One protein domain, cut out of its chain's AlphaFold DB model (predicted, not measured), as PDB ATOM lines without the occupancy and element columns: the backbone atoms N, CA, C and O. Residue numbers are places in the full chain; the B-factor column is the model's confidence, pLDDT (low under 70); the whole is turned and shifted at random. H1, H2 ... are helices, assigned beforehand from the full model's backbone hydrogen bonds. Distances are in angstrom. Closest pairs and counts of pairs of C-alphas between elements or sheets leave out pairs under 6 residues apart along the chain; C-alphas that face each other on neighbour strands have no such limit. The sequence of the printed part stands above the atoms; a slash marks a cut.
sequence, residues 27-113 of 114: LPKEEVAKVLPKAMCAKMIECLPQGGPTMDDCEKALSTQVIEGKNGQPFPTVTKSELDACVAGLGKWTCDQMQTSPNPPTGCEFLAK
ATOM      1  N   LEU A  27     -16.670 -34.743  21.931       85.81
ATOM      2  CA  LEU A  27     -16.537 -36.015  21.237       85.81
ATOM      3  C   LEU A  27     -15.505 -35.932  20.108       85.81
ATOM      4  O   LEU A  27     -15.407 -34.899  19.434       85.81
ATOM      5  N   PRO A  28     -14.764 -37.025  19.849       86.94
ATOM      6  CA  PRO A  28     -13.948 -37.114  18.654       86.94
ATOM      7  C   PRO A  28     -14.849 -37.077  17.416       86.94
ATOM      8  O   PRO A  28     -15.926 -37.680  17.380       86.94
ATOM      9  N   LYS A  29     -14.379 -36.398  16.368       84.75
ATOM     10  CA  LYS A  29     -15.095 -36.256  15.091       84.75
ATOM     11  C   LYS A  29     -15.506 -37.597  14.478       84.75
ATOM     12  O   LYS A  29     -16.554 -37.675  13.851       84.75
ATOM     13  N   GLU A  30     -14.739 -38.664  14.706       87.38
ATOM     14  CA  GLU A  30     -15.081 -40.013  14.240       87.38
ATOM     15  C   GLU A  30     -16.297 -40.613  14.960       87.38
ATOM     16  O   GLU A  30     -17.037 -41.382  14.352       87.38
ATOM     17  N   GLU A  31     -16.525 -40.289  16.238       88.06
ATOM     18  CA  GLU A  31     -17.724 -40.740  16.961       88.06
ATOM     19  C   GLU A  31     -18.955 -39.988  16.449       88.06
ATOM     20  O   GLU A  31     -19.975 -40.602  16.135       88.06
ATOM     21  N   VAL A  32     -18.827 -38.672  16.254       88.12
ATOM     22  CA  VAL A  32     -19.898 -37.847  15.683       88.12
ATOM     23  C   VAL A  32     -20.235 -38.295  14.255       88.12
ATOM     24  O   VAL A  32     -21.410 -38.477  13.940       88.12
ATOM     25  N   ALA A  33     -19.226 -38.561  13.417       88.69
ATOM     26  CA  ALA A  33     -19.396 -39.010  12.033       88.69
ATOM     27  C   ALA A  33     -20.045 -40.400  11.910       88.69
ATOM     28  O   ALA A  33     -20.638 -40.706  10.887       88.69
ATOM     29  N   LYS A  34     -19.984 -41.247  12.943       88.38
ATOM     30  CA  LYS A  34     -20.663 -42.556  12.927       88.38
ATOM     31  C   LYS A  34     -22.137 -42.468  13.305       88.38
ATOM     32  O   LYS A  34     -22.939 -43.277  12.850       88.38
ATOM     33  N   VAL A  35     -22.486 -41.533  14.184       91.25
ATOM     34  CA  VAL A  35     -23.812 -41.487  14.813       91.25
ATOM     35  C   VAL A  35     -24.719 -40.471  14.130       91.25
ATOM     36  O   VAL A  35     -25.854 -40.792  13.774       91.25
ATOM     37  N   LEU A  36     -24.228 -39.248  13.927       90.81
ATOM     38  CA  LEU A  36     -25.041 -38.145  13.426       90.81
ATOM     39  C   LEU A  36     -25.468 -38.338  11.959       90.81
ATOM     40  O   LEU A  36     -26.671 -38.262  11.704       90.81
ATOM     41  N   PRO A  37     -24.558 -38.646  11.009       91.38
ATOM     42  CA  PRO A  37     -24.920 -38.951   9.623       91.38
ATOM     43  C   PRO A  37     -26.009 -40.007   9.507       91.38
ATOM     44  O   PRO A  37     -27.007 -39.784   8.833       91.38
ATOM     45  N   LYS A  38     -25.876 -41.112  10.245       92.12
ATOM     46  CA  LYS A  38     -26.855 -42.196  10.244       92.12
ATOM     47  C   LYS A  38     -28.243 -41.729  10.682       92.12
ATOM     48  O   LYS A  38     -29.228 -42.013  10.006       92.12
ATOM     49  N   ALA A  39     -28.334 -40.985  11.785       91.88
ATOM     50  CA  ALA A  39     -29.611 -40.466  12.274       91.88
ATOM     51  C   ALA A  39     -30.249 -39.464  11.292       91.88
ATOM     52  O   ALA A  39     -31.452 -39.523  11.041       91.88
ATOM     53  N   MET A  40     -29.444 -38.576  10.699       89.62
ATOM     54  CA  MET A  40     -29.919 -37.605   9.709       89.62
ATOM     55  C   MET A  40     -30.388 -38.283   8.417       89.62
ATOM     56  O   MET A  40     -31.451 -37.947   7.901       89.62
ATOM     57  N   CYS A  41     -29.628 -39.256   7.915       90.81
ATOM     58  CA  CYS A  41     -29.944 -39.991   6.692       90.81
ATOM     59  C   CYS A  41     -31.169 -40.881   6.845       90.81
ATOM     60  O   CYS A  41     -32.031 -40.871   5.969       90.81
ATOM     61  N   ALA A  42     -31.303 -41.578   7.979       90.94
ATOM     62  CA  ALA A  42     -32.508 -42.344   8.284       90.94
ATOM     63  C   ALA A  42     -33.750 -41.447   8.215       90.94
ATOM     64  O   ALA A  42     -34.743 -41.809   7.587       90.94
ATOM     65  N   LYS A  43     -33.661 -40.239   8.789       89.19
ATOM     66  CA  LYS A  43     -34.771 -39.292   8.762       89.19
ATOM     67  C   LYS A  43     -35.051 -38.736   7.368       89.19
ATOM     68  O   LYS A  43     -36.205 -38.610   6.972       89.19
ATOM     69  N   MET A  44     -34.001 -38.445   6.608       87.62
ATOM     70  CA  MET A  44     -34.117 -37.962   5.236       87.62
ATOM     71  C   MET A  44     -34.794 -38.986   4.325       87.62
ATOM     72  O   MET A  44     -35.694 -38.620   3.578       87.62
ATOM     73  N   ILE A  45     -34.404 -40.259   4.416       88.81
ATOM     74  CA  ILE A  45     -34.984 -41.349   3.622       88.81
ATOM     75  C   ILE A  45     -36.437 -41.608   4.028       88.81
ATOM     76  O   ILE A  45     -37.286 -41.773   3.157       88.81
ATOM     77  N   GLU A  46     -36.744 -41.582   5.331       88.81
ATOM     78  CA  GLU A  46     -38.124 -41.678   5.829       88.81
ATOM     79  C   GLU A  46     -39.021 -40.592   5.212       88.81
ATOM     80  O   GLU A  46     -40.150 -40.863   4.807       88.81
ATOM     81  N   CYS A  47     -38.501 -39.371   5.101       87.69
ATOM     82  CA  CYS A  47     -39.256 -38.215   4.638       87.69
ATOM     83  C   CYS A  47     -39.189 -37.962   3.124       87.69
ATOM     84  O   CYS A  47     -39.957 -37.146   2.612       87.69
ATOM     85  N   LEU A  48     -38.303 -38.653   2.399       84.00
ATOM     86  CA  LEU A  48     -38.144 -38.578   0.942       84.00
ATOM     87  C   LEU A  48     -38.067 -39.989   0.324       84.00
ATOM     88  O   LEU A  48     -37.049 -40.357  -0.269       84.00
ATOM     89  N   PRO A  49     -39.149 -40.789   0.407       72.06
ATOM     90  CA  PRO A  49     -39.152 -42.172  -0.077       72.06
ATOM     91  C   PRO A  49     -39.057 -42.297  -1.608       72.06
ATOM     92  O   PRO A  49     -38.803 -43.384  -2.120       72.06
ATOM     93  N   GLN A  50     -39.257 -41.207  -2.358       69.62
ATOM     94  CA  GLN A  50     -39.115 -41.172  -3.814       69.62
ATOM     95  C   GLN A  50     -38.075 -40.116  -4.202       69.62
ATOM     96  O   GLN A  50     -38.357 -38.922  -4.173       69.62
ATOM     97  N   GLY A  51     -36.861 -40.558  -4.547       68.88
ATOM     98  CA  GLY A  51     -35.779 -39.682  -5.023       68.88
ATOM     99  C   GLY A  51     -34.754 -39.246  -3.970       68.88
ATOM    100  O   GLY A  51     -33.917 -38.396  -4.270       68.88
ATOM    101  N   GLY A  52     -34.795 -39.808  -2.759       69.56
ATOM    102  CA  GLY A  52     -33.743 -39.623  -1.757       69.56
ATOM    103  C   GLY A  52     -32.440 -40.372  -2.094       69.56
ATOM    104  O   GLY A  52     -32.458 -41.322  -2.883       69.56
ATOM    105  N   PRO A  53     -31.299 -39.966  -1.504       79.00
ATOM    106  CA  PRO A  53     -30.047 -40.713  -1.609       79.00
ATOM    107  C   PRO A  53     -30.169 -42.094  -0.950       79.00
ATOM    108  O   PRO A  53     -30.999 -42.303  -0.063       79.00
ATOM    109  N   THR A  54     -29.307 -43.034  -1.344       87.94
ATOM    110  CA  THR A  54     -29.170 -44.290  -0.597       87.94
ATOM    111  C   THR A  54     -28.611 -44.008   0.800       87.94
ATOM    112  O   THR A  54     -27.969 -42.977   1.030       87.94
ATOM    113  N   MET A  55     -28.847 -44.923   1.747       87.50
ATOM    114  CA  MET A  55     -28.324 -44.781   3.108       87.50
ATOM    115  C   MET A  55     -26.798 -44.649   3.104       87.50
ATOM    116  O   MET A  55     -26.270 -43.731   3.723       87.50
ATOM    117  N   ASP A  56     -26.104 -45.505   2.349       89.25
ATOM    118  CA  ASP A  56     -24.645 -45.487   2.243       89.25
ATOM    119  C   ASP A  56     -24.113 -44.183   1.631       89.25
ATOM    120  O   ASP A  56     -23.173 -43.588   2.164       89.25
ATOM    121  N   ASP A  57     -24.724 -43.694   0.545       89.75
ATOM    122  CA  ASP A  57     -24.286 -42.449  -0.101       89.75
ATOM    123  C   ASP A  57     -24.505 -41.238   0.808       89.75
ATOM    124  O   ASP A  57     -23.645 -40.358   0.912       89.75
ATOM    125  N   CYS A  58     -25.645 -41.208   1.499       90.44
ATOM    126  CA  CYS A  58     -25.970 -40.153   2.443       90.44
ATOM    127  C   CYS A  58     -25.019 -40.164   3.648       90.44
ATOM    128  O   CYS A  58     -24.440 -39.126   3.987       90.44
ATOM    129  N   GLU A  59     -24.814 -41.331   4.274       91.38
ATOM    130  CA  GLU A  59     -23.921 -41.476   5.423       91.38
ATOM    131  C   GLU A  59     -22.499 -41.074   5.051       91.38
ATOM    132  O   GLU A  59     -21.865 -40.317   5.788       91.38
ATOM    133  N   LYS A  60     -22.012 -41.512   3.886       90.31
ATOM    134  CA  LYS A  60     -20.685 -41.154   3.385       90.31
ATOM    135  C   LYS A  60     -20.551 -39.646   3.185       90.31
ATOM    136  O   LYS A  60     -19.611 -39.053   3.710       90.31
ATOM    137  N   ALA A  61     -21.497 -39.009   2.494       88.50
ATOM    138  CA  ALA A  61     -21.448 -37.574   2.217       88.50
ATOM    139  C   ALA A  61     -21.489 -36.714   3.494       88.50
ATOM    140  O   ALA A  61     -20.785 -35.705   3.595       88.50
ATOM    141  N   LEU A  62     -22.302 -37.099   4.481       88.38
ATOM    142  CA  LEU A  62     -22.379 -36.393   5.760       88.38
ATOM    143  C   LEU A  62     -21.168 -36.692   6.658       88.38
ATOM    144  O   LEU A  62     -20.647 -35.776   7.288       88.38
ATOM    145  N   SER A  63     -20.665 -37.928   6.676       89.12
ATOM    146  CA  SER A  63     -19.454 -38.294   7.428       89.12
ATOM    147  C   SER A  63     -18.233 -37.530   6.929       89.12
ATOM    148  O   SER A  63     -17.461 -37.011   7.733       89.12
ATOM    149  N   THR A  64     -18.087 -37.394   5.609       88.44
ATOM    150  CA  THR A  64     -17.044 -36.566   5.000       88.44
ATOM    151  C   THR A  64     -17.148 -35.116   5.470       88.44
ATOM    152  O   THR A  64     -16.148 -34.556   5.902       88.44
ATOM    153  N   GLN A  65     -18.350 -34.528   5.510       85.94
ATOM    154  CA  GLN A  65     -18.535 -33.165   6.033       85.94
ATOM    155  C   GLN A  65     -18.170 -33.031   7.519       85.94
ATOM    156  O   GLN A  65     -17.651 -31.992   7.924       85.94
ATOM    157  N   VAL A  66     -18.406 -34.062   8.335       87.12
ATOM    158  CA  VAL A  66     -18.007 -34.060   9.753       87.12
ATOM    159  C   VAL A  66     -16.483 -34.161   9.909       87.12
ATOM    160  O   VAL A  66     -15.904 -33.514  10.780       87.12
ATOM    161  N   ILE A  67     -15.813 -34.964   9.079       87.06
ATOM    162  CA  ILE A  67     -14.374 -35.246   9.214       87.06
ATOM    163  C   ILE A  67     -13.507 -34.169   8.555       87.06
ATOM    164  O   ILE A  67     -12.511 -33.741   9.150       87.06
ATOM    165  N   GLU A  68     -13.863 -33.778   7.333       85.56
ATOM    166  CA  GLU A  68     -13.110 -32.856   6.474       85.56
ATOM    167  C   GLU A  68     -13.596 -31.408   6.604       85.56
ATOM    168  O   GLU A  68     -12.884 -30.477   6.228       85.56
ATOM    169  N   GLY A  69     -14.780 -31.199   7.187       78.81
ATOM    170  CA  GLY A  69     -15.428 -29.896   7.223       78.81
ATOM    171  C   GLY A  69     -16.172 -29.577   5.923       78.81
ATOM    172  O   GLY A  69     -16.162 -30.336   4.954       78.81
ATOM    173  N   LYS A  70     -16.847 -28.427   5.894       77.69
ATOM    174  CA  LYS A  70     -17.618 -27.954   4.736       77.69
ATOM    175  C   LYS A  70     -17.150 -26.557   4.354       77.69
ATOM    176  O   LYS A  70     -17.062 -25.689   5.213       77.69
ATOM    177  N   ASN A  71     -16.876 -26.321   3.069       78.06
ATOM    178  CA  ASN A  71     -16.426 -25.015   2.558       78.06
ATOM    179  C   ASN A  71     -15.186 -24.456   3.292       78.06
ATOM    180  O   ASN A  71     -15.089 -23.254   3.526       78.06
ATOM    181  N   GLY A  72     -14.260 -25.328   3.701       72.62
ATOM    182  CA  GLY A  72     -13.066 -24.942   4.463       72.62
ATOM    183  C   GLY A  72     -13.320 -24.611   5.940       72.62
ATOM    184  O   GLY A  72     -12.373 -24.264   6.642       72.62
ATOM    185  N   GLN A  73     -14.558 -24.734   6.431       78.38
ATOM    186  CA  GLN A  73     -14.874 -24.605   7.851       78.38
ATOM    187  C   GLN A  73     -14.860 -25.984   8.526       78.38
ATOM    188  O   GLN A  73     -15.520 -26.906   8.030       78.38
ATOM    189  N   PRO A  74     -14.136 -26.149   9.649       81.44
ATOM    190  CA  PRO A  74     -14.140 -27.397  10.394       81.44
ATOM    191  C   PRO A  74     -15.519 -27.649  11.002       81.44
ATOM    192  O   PRO A  74     -16.245 -26.716  11.351       81.44
ATOM    193  N   PHE A  75     -15.865 -28.923  11.166       85.00
ATOM    194  CA  PHE A  75     -17.076 -29.290  11.882       85.00
ATOM    195  C   PHE A  75     -16.992 -28.803  13.342       85.00
ATOM    196  O   PHE A  75     -15.930 -28.940  13.965       85.00
ATOM    197  N   PRO A  76     -18.066 -28.213  13.898       84.62
ATOM    198  CA  PRO A  76     -18.049 -27.685  15.252       84.62
ATOM    199  C   PRO A  76     -17.738 -28.784  16.265       84.62
ATOM    200  O   PRO A  76     -18.030 -29.963  16.074       84.62
ATOM    201  N   THR A  77     -17.145 -28.381  17.381       85.25
ATOM    202  CA  THR A  77     -16.934 -29.293  18.499       85.25
ATOM    203  C   THR A  77     -18.280 -29.600  19.154       85.25
ATOM    204  O   THR A  77     -19.015 -28.676  19.495       85.25
ATOM    205  N   VAL A  78     -18.599 -30.885  19.317       87.88
ATOM    206  CA  VAL A  78     -19.887 -31.360  19.846       87.88
ATOM    207  C   VAL A  78     -19.632 -32.229  21.066       87.88
ATOM    208  O   VAL A  78     -18.773 -33.108  21.044       87.88
ATOM    209  N   THR A  79     -20.367 -31.997  22.147       90.12
ATOM    210  CA  THR A  79     -20.338 -32.864  23.331       90.12
ATOM    211  C   THR A  79     -21.248 -34.076  23.156       90.12
ATOM    212  O   THR A  79     -22.175 -34.073  22.346       90.12
ATOM    213  N   LYS A  80     -21.052 -35.118  23.972       88.00
ATOM    214  CA  LYS A  80     -21.935 -36.293  23.941       88.00
ATOM    215  C   LYS A  80     -23.402 -35.937  24.175       88.00
ATOM    216  O   LYS A  80     -24.271 -36.441  23.480       88.00
ATOM    217  N   SER A  81     -23.658 -35.010  25.098       89.31
ATOM    218  CA  SER A  81     -25.015 -34.560  25.400       89.31
ATOM    219  C   SER A  81     -25.663 -33.811  24.234       89.31
ATOM    220  O   SER A  81     -26.858 -33.976  24.021       89.31
ATOM    221  N   GLU A  82     -24.909 -32.994  23.491       90.50
ATOM    222  CA  GLU A  82     -25.418 -32.311  22.294       90.50
ATOM    223  C   GLU A  82     -25.698 -33.310  21.167       90.50
ATOM    224  O   GLU A  82     -26.746 -33.242  20.533       90.50
ATOM    225  N   LEU A  83     -24.806 -34.284  20.951       91.00
ATOM    226  CA  LEU A  83     -25.018 -35.333  19.954       91.00
ATOM    227  C   LEU A  83     -26.260 -36.176  20.276       91.00
ATOM    228  O   LEU A  83     -27.107 -36.371  19.408       91.00
ATOM    229  N   ASP A  84     -26.394 -36.636  21.521       91.31
ATOM    230  CA  ASP A  84     -27.534 -37.445  21.958       91.31
ATOM    231  C   ASP A  84     -28.849 -36.647  21.876       91.31
ATOM    232  O   ASP A  84     -29.867 -37.164  21.407       91.31
ATOM    233  N   ALA A  85     -28.829 -35.363  22.264       92.12
ATOM    234  CA  ALA A  85     -29.977 -34.470  22.117       92.12
ATOM    235  C   ALA A  85     -30.356 -34.273  20.644       92.12
ATOM    236  O   ALA A  85     -31.539 -34.325  20.313       92.12
ATOM    237  N   CYS A  86     -29.371 -34.109  19.759       92.69
ATOM    238  CA  CYS A  86     -29.593 -33.978  18.324       92.69
ATOM    239  C   CYS A  86     -30.221 -35.234  17.714       92.69
ATOM    240  O   CYS A  86     -31.221 -35.146  17.005       92.69
ATOM    241  N   VAL A  87     -29.694 -36.419  18.031       92.25
ATOM    242  CA  VAL A  87     -30.255 -37.697  17.557       92.25
ATOM    243  C   VAL A  87     -31.694 -37.873  18.049       92.25
ATOM    244  O   VAL A  87     -32.577 -38.240  17.270       92.25
ATOM    245  N   ALA A  88     -31.964 -37.553  19.317       93.19
ATOM    246  CA  ALA A  88     -33.318 -37.584  19.863       93.19
ATOM    247  C   ALA A  88     -34.247 -36.556  19.187       93.19
ATOM    248  O   ALA A  88     -35.424 -36.844  18.960       93.19
ATOM    249  N   GLY A  89     -33.725 -35.376  18.854       91.62
ATOM    250  CA  GLY A  89     -34.420 -34.331  18.107       91.62
ATOM    251  C   GLY A  89     -34.797 -34.764  16.697       91.62
ATOM    252  O   GLY A  89     -35.952 -34.620  16.307       91.62
ATOM    253  N   LEU A  90     -33.858 -35.368  15.962       90.50
ATOM    254  CA  LEU A  90     -34.078 -35.923  14.622       90.50
ATOM    255  C   LEU A  90     -35.178 -36.990  14.619       90.50
ATOM    256  O   LEU A  90     -36.035 -36.984  13.737       90.50
ATOM    257  N   GLY A  91     -35.209 -37.856  15.638       88.69
ATOM    258  CA  GLY A  91     -36.267 -38.858  15.791       88.69
ATOM    259  C   GLY A  91     -37.664 -38.257  15.999       88.69
ATOM    260  O   GLY A  91     -38.655 -38.847  15.580       88.69
ATOM    261  N   LYS A  92     -37.752 -37.068  16.609       89.19
ATOM    262  CA  LYS A  92     -39.014 -36.340  16.837       89.19
ATOM    263  C   LYS A  92     -39.363 -35.360  15.721       89.19
ATOM    264  O   LYS A  92     -40.480 -34.848  15.697       89.19
ATOM    265  N   TRP A  93     -38.415 -35.062  14.840       88.69
ATOM    266  CA  TRP A  93     -38.628 -34.134  13.742       88.69
ATOM    267  C   TRP A  93     -39.673 -34.716  12.795       88.69
ATOM    268  O   TRP A  93     -39.711 -35.919  12.573       88.69
ATOM    269  N   THR A  94     -40.570 -33.906  12.257       90.88
ATOM    270  CA  THR A  94     -41.557 -34.396  11.283       90.88
ATOM    271  C   THR A  94     -41.066 -34.143   9.864       90.88
ATOM    272  O   THR A  94     -40.216 -33.284   9.640       90.88
ATOM    273  N   CYS A  95     -41.602 -34.875   8.886       89.00
ATOM    274  CA  CYS A  95     -41.220 -34.678   7.488       89.00
ATOM    275  C   CYS A  95     -41.622 -33.306   6.945       89.00
ATOM    276  O   CYS A  95     -40.864 -32.722   6.178       89.00
ATOM    277  N   ASP A  96     -42.749 -32.759   7.411       90.00
ATOM    278  CA  ASP A  96     -43.137 -31.379   7.112       90.00
ATOM    279  C   ASP A  96     -42.087 -30.395   7.642       90.00
ATOM    280  O   ASP A  96     -41.539 -29.604   6.881       90.00
ATOM    281  N   GLN A  97     -41.695 -30.529   8.914       88.25
ATOM    282  CA  GLN A  97     -40.646 -29.687   9.487       88.25
ATOM    283  C   GLN A  97     -39.296 -29.878   8.788       88.25
ATOM    284  O   GLN A  97     -38.553 -28.915   8.661       88.25
ATOM    285  N   MET A  98     -38.965 -31.076   8.307       84.56
ATOM    286  CA  MET A  98     -37.737 -31.299   7.539       84.56
ATOM    287  C   MET A  98     -37.720 -30.514   6.222       84.56
ATOM    288  O   MET A  98     -36.662 -30.070   5.783       84.56
ATOM    289  N   GLN A  99     -38.881 -30.345   5.591       81.12
ATOM    290  CA  GLN A  99     -39.012 -29.660   4.306       81.12
ATOM    291  C   GLN A  99     -39.190 -28.146   4.456       81.12
ATOM    292  O   GLN A  99     -38.748 -27.392   3.591       81.12
ATOM    293  N   THR A 100     -39.839 -27.698   5.532       83.88
ATOM    294  CA  THR A 100     -40.254 -26.299   5.700       83.88
ATOM    295  C   THR A 100     -39.450 -25.539   6.754       83.88
ATOM    296  O   THR A 100     -39.403 -24.309   6.704       83.88
ATOM    297  N   SER A 101     -38.795 -26.226   7.700       82.50
ATOM    298  CA  SER A 101     -38.042 -25.563   8.767       82.50
ATOM    299  C   SER A 101     -36.698 -25.051   8.248       82.50
ATOM    300  O   SER A 101     -35.861 -25.846   7.816       82.50
ATOM    301  N   PRO A 102     -36.411 -23.742   8.374       76.75
ATOM    302  CA  PRO A 102     -35.092 -23.198   8.058       76.75
ATOM    303  C   PRO A 102     -34.034 -23.572   9.108       76.75
ATOM    304  O   PRO A 102     -32.845 -23.351   8.890       76.75
ATOM    305  N   ASN A 103     -34.461 -24.112  10.254       82.19
ATOM    306  CA  ASN A 103     -33.602 -24.446  11.381       82.19
ATOM    307  C   ASN A 103     -33.492 -25.964  11.567       82.19
ATOM    308  O   ASN A 103     -34.488 -26.672  11.357       82.19
ATOM    309  N   PRO A 104     -32.324 -26.459  12.021       82.31
ATOM    310  CA  PRO A 104     -32.179 -27.850  12.423       82.31
ATOM    311  C   PRO A 104     -33.106 -28.170  13.611       82.31
ATOM    312  O   PRO A 104     -33.522 -27.257  14.335       82.31
ATOM    313  N   PRO A 105     -33.443 -29.452  13.833       85.94
ATOM    314  CA  PRO A 105     -34.290 -29.836  14.954       85.94
ATOM    315  C   PRO A 105     -33.624 -29.527  16.297       85.94
ATOM    316  O   PRO A 105     -32.401 -29.416  16.405       85.94
ATOM    317  N   THR A 106     -34.449 -29.431  17.338       85.88
ATOM    318  CA  THR A 106     -34.013 -29.235  18.724       85.88
ATOM    319  C   THR A 106     -32.926 -30.234  19.118       85.88
ATOM    320  O   THR A 106     -33.092 -31.432  18.909       85.88
ATOM    321  N   GLY A 107     -31.839 -29.762  19.722       85.50
ATOM    322  CA  GLY A 107     -30.666 -30.559  20.080       85.50
ATOM    323  C   GLY A 107     -29.561 -30.532  19.018       85.50
ATOM    324  O   GLY A 107     -28.417 -30.838  19.342       85.50
ATOM    325  N   CYS A 108     -29.864 -30.149  17.773       88.75
ATOM    326  CA  CYS A 108     -28.910 -30.062  16.666       88.75
ATOM    327  C   CYS A 108     -28.444 -28.625  16.361       88.75
ATOM    328  O   CYS A 108     -27.941 -28.364  15.268       88.75
ATOM    329  N   GLU A 109     -28.591 -27.669  17.286       88.06
ATOM    330  CA  GLU A 109     -28.253 -26.253  17.065       88.06
ATOM    331  C   GLU A 109     -26.797 -26.044  16.632       88.06
ATOM    332  O   GLU A 109     -26.490 -25.085  15.927       88.06
ATOM    333  N   PHE A 110     -25.891 -26.951  17.010       84.88
ATOM    334  CA  PHE A 110     -24.500 -26.903  16.569       84.88
ATOM    335  C   PHE A 110     -24.348 -26.994  15.046       84.88
ATOM    336  O   PHE A 110     -23.405 -26.422  14.520       84.88
ATOM    337  N   LEU A 111     -25.288 -27.610  14.318       82.62
ATOM    338  CA  LEU A 111     -25.281 -27.637  12.849       82.62
ATOM    339  C   LEU A 111     -25.582 -26.271  12.216       82.62
ATOM    340  O   LEU A 111     -25.251 -26.051  11.052       82.62
ATOM    341  N   ALA A 112     -26.211 -25.361  12.964       75.44
ATOM    342  CA  ALA A 112     -26.490 -23.995  12.527       75.44
ATOM    343  C   ALA A 112     -25.401 -22.993  12.949       75.44
ATOM    344  O   ALA A 112     -25.410 -21.858  12.469       75.44
ATOM    345  N   LYS A 113     -24.469 -23.388  13.830       63.19
ATOM    346  CA  LYS A 113     -23.340 -22.546  14.246       63.19
ATOM    347  C   LYS A 113     -22.380 -22.404  13.053       63.19
ATOM    348  O   LYS A 113     -21.664 -23.347  12.727       63.19
TER     349      LYS A 113
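This is residues 27 to 113 of the 114 residues of an uncharacterized protein of Deltaproteobacteria bacterium CG11_big_fil_rev_8_21_14_0_20_47_16 (UniProt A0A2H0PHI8). Three longer helices make a layer, with H1 in the middle, H2 folded back along one side of it as a helical hairpin, and H3 along its other side. Short H4 meets the last residues of H1, 44 to 47, at a corner, about perpendicular to it, and the long H2 to H3 link, H4 and small H5 lie to one side of this layer. The printed part has 87 residues with five named helices, H1 to H5 in chain order, and no named strand; the class is all helix. It is compact, with a radius of gyration of the C-alphas of 12.4 A, and rounded, spanning 33 by 25 by 21 A.

Find C-alpha 29 at (-15.095, -36.256, 15.091); from there H1, residues 29 to 47, runs 26.4 A to C-alpha 47 at (-39.256, -38.215, 4.638). H2, residues 55 to 68, covers 19.6 A, and H3, residues 80 to 92, 18.5 A. H4 is residues 95 to 100, and H5, residues 109 to 112, ends at C-alpha 112 at (-26.490, -23.995, 12.527).

Begin at the hub, H1. It touches H2 at a steep tilt of 37 degrees, only just past shallow, opposite ways; the closest C-alphas, of Ala 33 and Ser 63, are 4.7 A apart. It touches H3 at a shallow tilt of 7 degrees, the same way, closest at C-alphas 39 and 87, 6.0 A. With residues 44 to 47 alone it touches H4, about perpendicular at 84 degrees, closest at C-alphas 47 and 95, 4.9 A. H5 is close to H3 but not clearly touching: the closest C-alphas, of Glu 82 and Phe 110, are 7.9 A apart. H2 and H3 are apart. Every O i to N i+4 pair is within hydrogen-bond range in H2, H3 and H4, and 13 of 15 in H1; H5 is too short for such a pair.

The farthest C-alphas, of Leu 27 and Gln 50, are 34.1 A apart. The printed part has no cut. The H2 to H3 link is long. Look for pLDDT under 70 at residues 50 to 52 and 113.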